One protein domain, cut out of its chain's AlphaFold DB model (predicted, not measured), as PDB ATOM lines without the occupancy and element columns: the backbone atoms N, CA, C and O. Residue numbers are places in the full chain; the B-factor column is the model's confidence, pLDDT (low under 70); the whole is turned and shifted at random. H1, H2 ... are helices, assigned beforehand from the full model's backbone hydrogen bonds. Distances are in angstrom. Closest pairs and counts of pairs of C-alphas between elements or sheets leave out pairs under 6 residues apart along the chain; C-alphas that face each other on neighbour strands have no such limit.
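This is residues 7 to 65 of the 475 residues of an uncharacterized protein of Natronolimnobius sp. AArcel1 (UniProt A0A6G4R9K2). Four helices cluster into a small rounded body: H1 and H4 run much the same way, H3 is set steeply to H1, and the short H2 meets the first residues of H3. Residues 31 to 41 make a wide loop from H2 to H3. The printed part has 59 residues with four named helices, H1, H2, H3, H4 along the chain, and no named strand: all helix. It is compact, with a radius of gyration of the C-alphas of 10.5 A, and spans 25 by 24 by 21 A.

H1, residues 7 to 20, touches H3, residues 42 to 50, with its residues 11 to 15 alone; the closest C-alphas, of Ala 15 and Glu 43, are 5.8 A apart. Their steep tilt is 64 degrees, opposite ways. H1 only just touches H4, residues 56 to 65, with 3 pairs of C-alphas within 8 A, using its residues 14 to 18 alone; the closest, of Leu 18 and Ile 64, are 6.8 A apart, at a shallow tilt of 22 degrees, the same way. H2, residues 25 to 30, touches H3, with the C-alphas of Pro 25 and Leu 42 closest at 5.0 A. H2 and H4 are close but not clearly touching, about perpendicular at 82 degrees, closest at C-alphas 28 and 63, 6.5 A. H1 and H2 are apart. In H1, H2, H3 and H4 every O i to N i+4 pair is within hydrogen-bond range.

H1 begins at C-alpha 7 (9.509, 27.190, -21.105) and is 19.9 A long. H3 measures 12.2 A and H2 8.7 A. H4, 14.1 A long, ends at C-alpha 65 (13.109, 31.920, 1.671).

The C-alphas farthest apart, of Asp 9 and Arg 33, are 27.9 A apart. The printed part has no cut. The link from H2 to H3 is long; the other two are tight. Residues 31 to 40 of the model have pLDDT under 70.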
ATOM      1  N   ASP A   7      10.093  27.104 -22.444       72.94
ATOM      2  CA  ASP A   7       9.509  27.190 -21.105       72.94
ATOM      3  C   ASP A   7       9.575  25.873 -20.314       72.94
ATOM      4  O   ASP A   7       9.729  25.903 -19.100       72.94
ATOM      5  N   ALA A   8       9.497  24.709 -20.968       77.12
ATOM      6  CA  ALA A   8       9.581  23.418 -20.279       77.12
ATOM      7  C   ALA A   8      11.006  23.124 -19.789       77.12
ATOM      8  O   ALA A   8      11.184  22.626 -18.679       77.12
ATOM      9  N   ASP A   9      12.015  23.476 -20.590       83.50
ATOM     10  CA  ASP A   9      13.421  23.341 -20.199       83.50
ATOM     11  C   ASP A   9      13.759  24.314 -19.054       83.50
ATOM     12  O   ASP A   9      14.427  23.933 -18.097       83.50
ATOM     13  N   GLU A  10      13.249  25.549 -19.102       86.44
ATOM     14  CA  GLU A  10      13.417  26.534 -18.023       86.44
ATOM     15  C   GLU A  10      12.755  26.081 -16.714       86.44
ATOM     16  O   GLU A  10      13.365  26.202 -15.651       86.44
ATOM     17  N   LEU A  11      11.550  25.502 -16.773       87.06
ATOM     18  CA  LEU A  11      10.867  24.953 -15.596       87.06
ATOM     19  C   LEU A  11      11.664  23.820 -14.943       87.06
ATOM     20  O   LEU A  11      11.754  23.784 -13.717       87.06
ATOM     21  N   LEU A  12      12.274  22.935 -15.736       89.31
ATOM     22  CA  LEU A  12      13.138  21.869 -15.222       89.31
ATOM     23  C   LEU A  12      14.390  22.426 -14.540       89.31
ATOM     24  O   LEU A  12      14.801  21.912 -13.503       89.31
ATOM     25  N   ILE A  13      14.985  23.493 -15.083       91.25
ATOM     26  CA  ILE A  13      16.138  24.147 -14.452       91.25
ATOM     27  C   ILE A  13      15.718  24.807 -13.133       91.25
ATOM     28  O   ILE A  13      16.385  24.633 -12.116       91.25
ATOM     29  N   CYS A  14      14.600  25.535 -13.120       91.06
ATOM     30  CA  CYS A  14      14.061  26.111 -11.892       91.06
ATOM     31  C   CYS A  14      13.746  25.033 -10.847       91.06
ATOM     32  O   CYS A  14      13.981  25.252  -9.662       91.06
ATOM     33  N   ALA A  15      13.260  23.868 -11.277       91.50
ATOM     34  CA  ALA A  15      12.998  22.745 -10.394       91.50
ATOM     35  C   ALA A  15      14.277  22.109  -9.821       91.50
ATOM     36  O   ALA A  15      14.311  21.830  -8.625       91.50
ATOM     37  N   ASP A  16      15.339  21.948 -10.624       93.06
ATOM     38  CA  ASP A  16      16.666  21.484 -10.161       93.06
ATOM     39  C   ASP A  16      17.224  22.430  -9.085       93.06
ATOM     40  O   ASP A  16      17.702  21.976  -8.049       93.06
ATOM     41  N   VAL A  17      17.091  23.746  -9.286       94.12
ATOM     42  CA  VAL A  17      17.524  24.759  -8.308       94.12
ATOM     43  C   VAL A  17      16.712  24.664  -7.021       94.12
ATOM     44  O   VAL A  17      17.291  24.556  -5.948       94.12
ATOM     45  N   LEU A  18      15.379  24.677  -7.106       94.25
ATOM     46  CA  LEU A  18      14.518  24.577  -5.924       94.25
ATOM     47  C   LEU A  18      14.778  23.283  -5.141       94.25
ATOM     48  O   LEU A  18      14.914  23.330  -3.921       94.25
ATOM     49  N   GLY A  19      14.928  22.157  -5.841       92.69
ATOM     50  CA  GLY A  19      15.252  20.871  -5.229       92.69
ATOM     51  C   GLY A  19      16.608  20.871  -4.519       92.69
ATOM     52  O   GLY A  19      16.710  20.342  -3.416       92.69
ATOM     53  N   ALA A  20      17.626  21.516  -5.092       94.38
ATOM     54  CA  ALA A  20      18.936  21.677  -4.455       94.38
ATOM     55  C   ALA A  20      18.877  22.532  -3.174       94.38
ATOM     56  O   ALA A  20      19.580  22.242  -2.212       94.38
ATOM     57  N   PHE A  21      17.985  23.527  -3.112       94.31
ATOM     58  CA  PHE A  21      17.695  24.273  -1.878       94.31
ATOM     59  C   PHE A  21      16.769  23.519  -0.902       94.31
ATOM     60  O   PHE A  21      16.382  24.062   0.129       94.31
ATOM     61  N   GLY A  22      16.418  22.262  -1.195       91.38
ATOM     62  CA  GLY A  22      15.557  21.436  -0.350       91.38
ATOM     63  C   GLY A  22      14.079  21.828  -0.381       91.38
ATOM     64  O   GLY A  22      13.323  21.358   0.463       91.38
ATOM     65  N   VAL A  23      13.659  22.660  -1.339       92.56
ATOM     66  CA  VAL A  23      12.257  23.056  -1.496       92.56
ATOM     67  C   VAL A  23      11.449  21.870  -2.008       92.56
ATOM     68  O   VAL A  23      11.789  21.240  -3.011       92.56
ATOM     69  N   THR A  24      10.333  21.604  -1.346       89.38
ATOM     70  CA  THR A  24       9.386  20.552  -1.700       89.38
ATOM     71  C   THR A  24       8.144  21.127  -2.396       89.38
ATOM     72  O   THR A  24       7.832  22.316  -2.273       89.38
ATOM     73  N   PRO A  25       7.352  20.300  -3.106       85.06
ATOM     74  CA  PRO A  25       6.048  20.725  -3.625       85.06
ATOM     75  C   PRO A  25       5.093  21.233  -2.527       85.06
ATOM     76  O   PRO A  25       4.254  22.105  -2.779       85.06
ATOM     77  N   ALA A  26       5.236  20.726  -1.296       83.56
ATOM     78  CA  ALA A  26       4.457  21.170  -0.145       83.56
ATOM     79  C   ALA A  26       4.761  22.635   0.213       83.56
ATOM     80  O   ALA A  26       3.836  23.390   0.496       83.56
ATOM     81  N   ASP A  27       6.016  23.073   0.102       85.38
ATOM     82  CA  ASP A  27       6.412  24.463   0.377       85.38
ATOM     83  C   ASP A  27       5.786  25.443  -0.624       85.38
ATOM     84  O   ASP A  27       5.293  26.512  -0.260       85.38
ATOM     85  N   ILE A  28       5.713  25.040  -1.896       83.00
ATOM     86  CA  ILE A  28       5.097  25.837  -2.967       83.00
ATOM     87  C   ILE A  28       3.584  25.974  -2.741       83.00
ATOM     88  O   ILE A  28       2.993  27.032  -2.986       83.00
ATOM     89  N   THR A  29       2.938  24.903  -2.276       78.19
ATOM     90  CA  THR A  29       1.485  24.865  -2.066       78.19
ATOM     91  C   THR A  29       1.054  25.459  -0.726       78.19
ATOM     92  O   THR A  29      -0.029  26.038  -0.669       78.19
ATOM     93  N   ARG A  30       1.901  25.443   0.317       71.62
ATOM     94  CA  ARG A  30       1.638  26.054   1.639       71.62
ATOM     95  C   ARG A  30       1.293  27.546   1.530       71.62
ATOM     96  O   ARG A  30       0.447  28.047   2.267       71.62
ATOM     97  N   GLY A  31       1.869  28.244   0.548       59.59
ATOM     98  CA  GLY A  31       1.558  29.645   0.242       59.59
ATOM     99  C   GLY A  31       0.206  29.886  -0.454       59.59
ATOM    100  O   GLY A  31      -0.203  31.039  -0.612       59.59
ATOM    101  N   ARG A  32      -0.513  28.837  -0.882       63.94
ATOM    102  CA  ARG A  32      -1.781  28.940  -1.622       63.94
ATOM    103  C   ARG A  32      -2.897  28.206  -0.874       63.94
ATOM    104  O   ARG A  32      -2.843  27.005  -0.664       63.94
ATOM    105  N   ARG A  33      -4.001  28.905  -0.581       55.84
ATOM    106  CA  ARG A  33      -5.278  28.294  -0.140       55.84
ATOM    107  C   ARG A  33      -5.961  27.504  -1.275       55.84
ATOM    108  O   ARG A  33      -7.120  27.765  -1.597       55.84
ATOM    109  N   ARG A  34      -5.260  26.600  -1.961       54.62
ATOM    110  CA  ARG A  34      -5.855  25.720  -2.975       54.62
ATOM    111  C   ARG A  34      -5.512  24.269  -2.688       54.62
ATOM    112  O   ARG A  34      -4.403  23.953  -2.286       54.62
ATOM    113  N   THR A  35      -6.519  23.428  -2.889       51.66
ATOM    114  CA  THR A  35      -6.518  21.987  -2.657       51.66
ATOM    115  C   THR A  35      -5.351  21.330  -3.402       51.66
ATOM    116  O   THR A  35      -5.190  21.624  -4.591       51.66
ATOM    117  N   PRO A  36      -4.555  20.466  -2.745       50.47
ATOM    118  CA  PRO A  36      -3.474  19.743  -3.405       50.47
ATOM    119  C   PRO A  36      -4.066  18.902  -4.539       50.47
ATOM    120  O   PRO A  36      -5.009  18.133  -4.332       50.47
ATOM    121  N   ALA A  37      -3.581  19.115  -5.759       53.00
ATOM    122  CA  ALA A  37      -3.958  18.305  -6.904       53.00
ATOM    123  C   ALA A  37      -2.979  17.133  -6.985       53.00
ATOM    124  O   ALA A  37      -1.781  17.347  -7.029       53.00
ATOM    125  N   SER A  38      -3.532  15.921  -7.031       54.25
ATOM    126  CA  SER A  38      -2.923  14.587  -6.886       54.25
ATOM    127  C   SER A  38      -1.674  14.224  -7.728       54.25
ATOM    128  O   SER A  38      -1.244  13.076  -7.654       54.25
ATOM    129  N   ASP A  39      -1.087  15.138  -8.501       53.97
ATOM    130  CA  ASP A  39       0.125  14.917  -9.303       53.97
ATOM    131  C   ASP A  39       1.203  15.951  -8.905       53.97
ATOM    132  O   ASP A  39       1.516  16.888  -9.643       53.97
ATOM    133  N   ASP A  40       1.741  15.798  -7.688       68.69
ATOM    134  CA  ASP A  40       2.612  16.759  -6.988       68.69
ATOM    135  C   ASP A  40       4.077  16.747  -7.480       68.69
ATOM    136  O   ASP A  40       5.020  16.586  -6.701       68.69
ATOM    137  N   SER A  41       4.307  16.903  -8.785       79.81
ATOM    138  CA  SER A  41       5.661  17.183  -9.283       79.81
ATOM    139  C   SER A  41       6.025  18.649  -9.006       79.81
ATOM    140  O   SER A  41       5.184  19.550  -9.108       79.81
ATOM    141  N   LEU A  42       7.285  18.911  -8.648       81.56
ATOM    142  CA  LEU A  42       7.748  20.267  -8.334       81.56
ATOM    143  C   LEU A  42       7.615  21.191  -9.556       81.56
ATOM    144  O   LEU A  42       7.248  22.358  -9.422       81.56
ATOM    145  N   GLU A  43       7.813  20.648 -10.757       84.38
ATOM    146  CA  GLU A  43       7.600  21.342 -12.027       84.38
ATOM    147  C   GLU A  43       6.134  21.748 -12.221       84.38
ATOM    148  O   GLU A  43       5.861  22.873 -12.639       84.38
ATOM    149  N   ALA A  44       5.182  20.862 -11.902       82.06
ATOM    150  CA  ALA A  44       3.753  21.144 -12.024       82.06
ATOM    151  C   ALA A  44       3.298  22.219 -11.022       82.06
ATOM    152  O   ALA A  44       2.529  23.125 -11.371       82.06
ATOM    153  N   ALA A  45       3.814  22.171  -9.792       81.94
ATOM    154  CA  ALA A  45       3.576  23.202  -8.786       81.94
ATOM    155  C   ALA A  45       4.160  24.560  -9.225       81.94
ATOM    156  O   ALA A  45       3.483  25.589  -9.139       81.94
ATOM    157  N   LEU A  46       5.379  24.558  -9.772       83.75
ATOM    158  CA  LEU A  46       6.056  25.757 -10.263       83.75
ATOM    159  C   LEU A  46       5.357  26.370 -11.484       83.75
ATOM    160  O   LEU A  46       5.173  27.586 -11.535       83.75
ATOM    161  N   ALA A  47       4.926  25.553 -12.449       84.44
ATOM    162  CA  ALA A  47       4.228  26.019 -13.647       84.44
ATOM    163  C   ALA A  47       2.960  26.814 -13.291       84.44
ATOM    164  O   ALA A  47       2.701  27.873 -13.862       84.44
ATOM    165  N   ASN A  48       2.212  26.353 -12.284       79.31
ATOM    166  CA  ASN A  48       1.033  27.050 -11.768       79.31
ATOM    167  C   ASN A  48       1.355  28.389 -11.094       79.31
ATOM    168  O   ASN A  48       0.500  29.275 -11.063       79.31
ATOM    169  N   LEU A  49       2.546  28.518 -10.509       80.75
ATOM    170  CA  LEU A  49       2.974  29.716  -9.795       80.75
ATOM    171  C   LEU A  49       3.549  30.766 -10.758       80.75
ATOM    172  O   LEU A  49       3.301  31.960 -10.596       80.75
ATOM    173  N   LEU A  50       4.255  30.325 -11.799       83.06
ATOM    174  CA  LEU A  50       4.817  31.194 -12.835       83.06
ATOM    175  C   LEU A  50       3.805  31.625 -13.905       83.06
ATOM    176  O   LEU A  50       4.084  32.558 -14.657       83.06
ATOM    177  N   ALA A  51       2.618  31.012 -13.948       81.19
ATOM    178  CA  ALA A  51       1.535  31.407 -14.850       81.19
ATOM    179  C   ALA A  51       1.079  32.870 -14.660       81.19
ATOM    180  O   ALA A  51       0.554  33.471 -15.594       81.19
ATOM    181  N   ASP A  52       1.321  33.460 -13.484       74.44
ATOM    182  CA  ASP A  52       0.922  34.833 -13.143       74.44
ATOM    183  C   ASP A  52       1.839  35.917 -13.768       74.44
ATOM    184  O   ASP A  52       1.660  37.103 -13.494       74.44
ATOM    185  N   GLY A  53       2.841  35.541 -14.579       73.81
ATOM    186  CA  GLY A  53       3.703  36.483 -15.316       73.81
ATOM    187  C   GLY A  53       4.679  37.290 -14.451       73.81
ATOM    188  O   GLY A  53       5.238  38.286 -14.908       73.81
ATOM    189  N   ARG A  54       4.875  36.885 -13.193       82.00
ATOM    190  CA  ARG A  54       5.822  37.518 -12.263       82.00
ATOM    191  C   ARG A  54       7.264  37.191 -12.633       82.00
ATOM    192  O   ARG A  54       7.538  36.162 -13.250       82.00
ATOM    193  N   ASP A  55       8.185  38.047 -12.190       86.94
ATOM    194  CA  ASP A  55       9.614  37.778 -12.325       86.94
ATOM    195  C   ASP A  55       9.983  36.442 -11.661       86.94
ATOM    196  O   ASP A  55       9.690  36.193 -10.485       86.94
ATOM    197  N   ARG A  56      10.623  35.571 -12.446       87.88
ATOM    198  CA  ARG A  56      10.916  34.190 -12.059       87.88
ATOM    199  C   ARG A  56      11.963  34.144 -10.955       87.88
ATOM    200  O   ARG A  56      11.801  33.367 -10.020       87.88
ATOM    201  N   THR A  57      12.986  34.997 -11.004       89.19
ATOM    202  CA  THR A  57      14.022  35.044  -9.961       89.19
ATOM    203  C   THR A  57      13.436  35.499  -8.631       89.19
ATOM    204  O   THR A  57      13.682  34.867  -7.604       89.19
ATOM    205  N   THR A  58      12.588  36.529  -8.644       89.19
ATOM    206  CA  THR A  58      11.861  36.991  -7.452       89.19
ATOM    207  C   THR A  58      10.983  35.889  -6.861       89.19
ATOM    208  O   THR A  58      10.960  35.691  -5.645       89.19
ATOM    209  N   VAL A  59      10.285  35.140  -7.716       90.00
ATOM    210  CA  VAL A  59       9.516  33.964  -7.306       90.00
ATOM    211  C   VAL A  59      10.411  32.914  -6.648       90.00
ATOM    212  O   VAL A  59      10.082  32.458  -5.560       90.00
ATOM    213  N   LEU A  60      11.536  32.547  -7.267       92.00
ATOM    214  CA  LEU A  60      12.442  31.528  -6.736       92.00
ATOM    215  C   LEU A  60      13.009  31.936  -5.375       92.00
ATOM    216  O   LEU A  60      12.893  31.166  -4.427       92.00
ATOM    217  N   ARG A  61      13.546  33.158  -5.249       93.00
ATOM    218  CA  ARG A  61      14.069  33.677  -3.971       93.00
ATOM    219  C   ARG A  61      13.012  33.634  -2.881       93.00
ATOM    220  O   ARG A  61      13.287  33.174  -1.780       93.00
ATOM    221  N   ARG A  62      11.788  34.069  -3.200       91.81
ATOM    222  CA  ARG A  62      10.669  34.040  -2.259       91.81
ATOM    223  C   ARG A  62      10.306  32.616  -1.851       91.81
ATOM    224  O   ARG A  62      10.138  32.380  -0.666       91.81
ATOM    225  N   THR A  63      10.179  31.695  -2.802       93.06
ATOM    226  CA  THR A  63       9.824  30.300  -2.512       93.06
ATOM    227  C   THR A  63      10.891  29.630  -1.651       93.06
ATOM    228  O   THR A  63      10.550  28.972  -0.678       93.06
ATOM    229  N   ILE A  64      12.174  29.844  -1.956       95.19
ATOM    230  CA  ILE A  64      13.282  29.309  -1.157       95.19
ATOM    231  C   ILE A  64      13.258  29.911   0.255       95.19
ATOM    232  O   ILE A  64      13.288  29.171   1.233       95.19
ATOM    233  N   ALA A  65      13.136  31.235   0.376       94.00
ATOM    234  CA  ALA A  65      13.109  31.920   1.671       94.00
ATOM    235  C   ALA A  65      11.868  31.593   2.525       94.00
ATOM    236  O   ALA A  65      11.879  31.863   3.716       94.00
TER     237      ALA A  65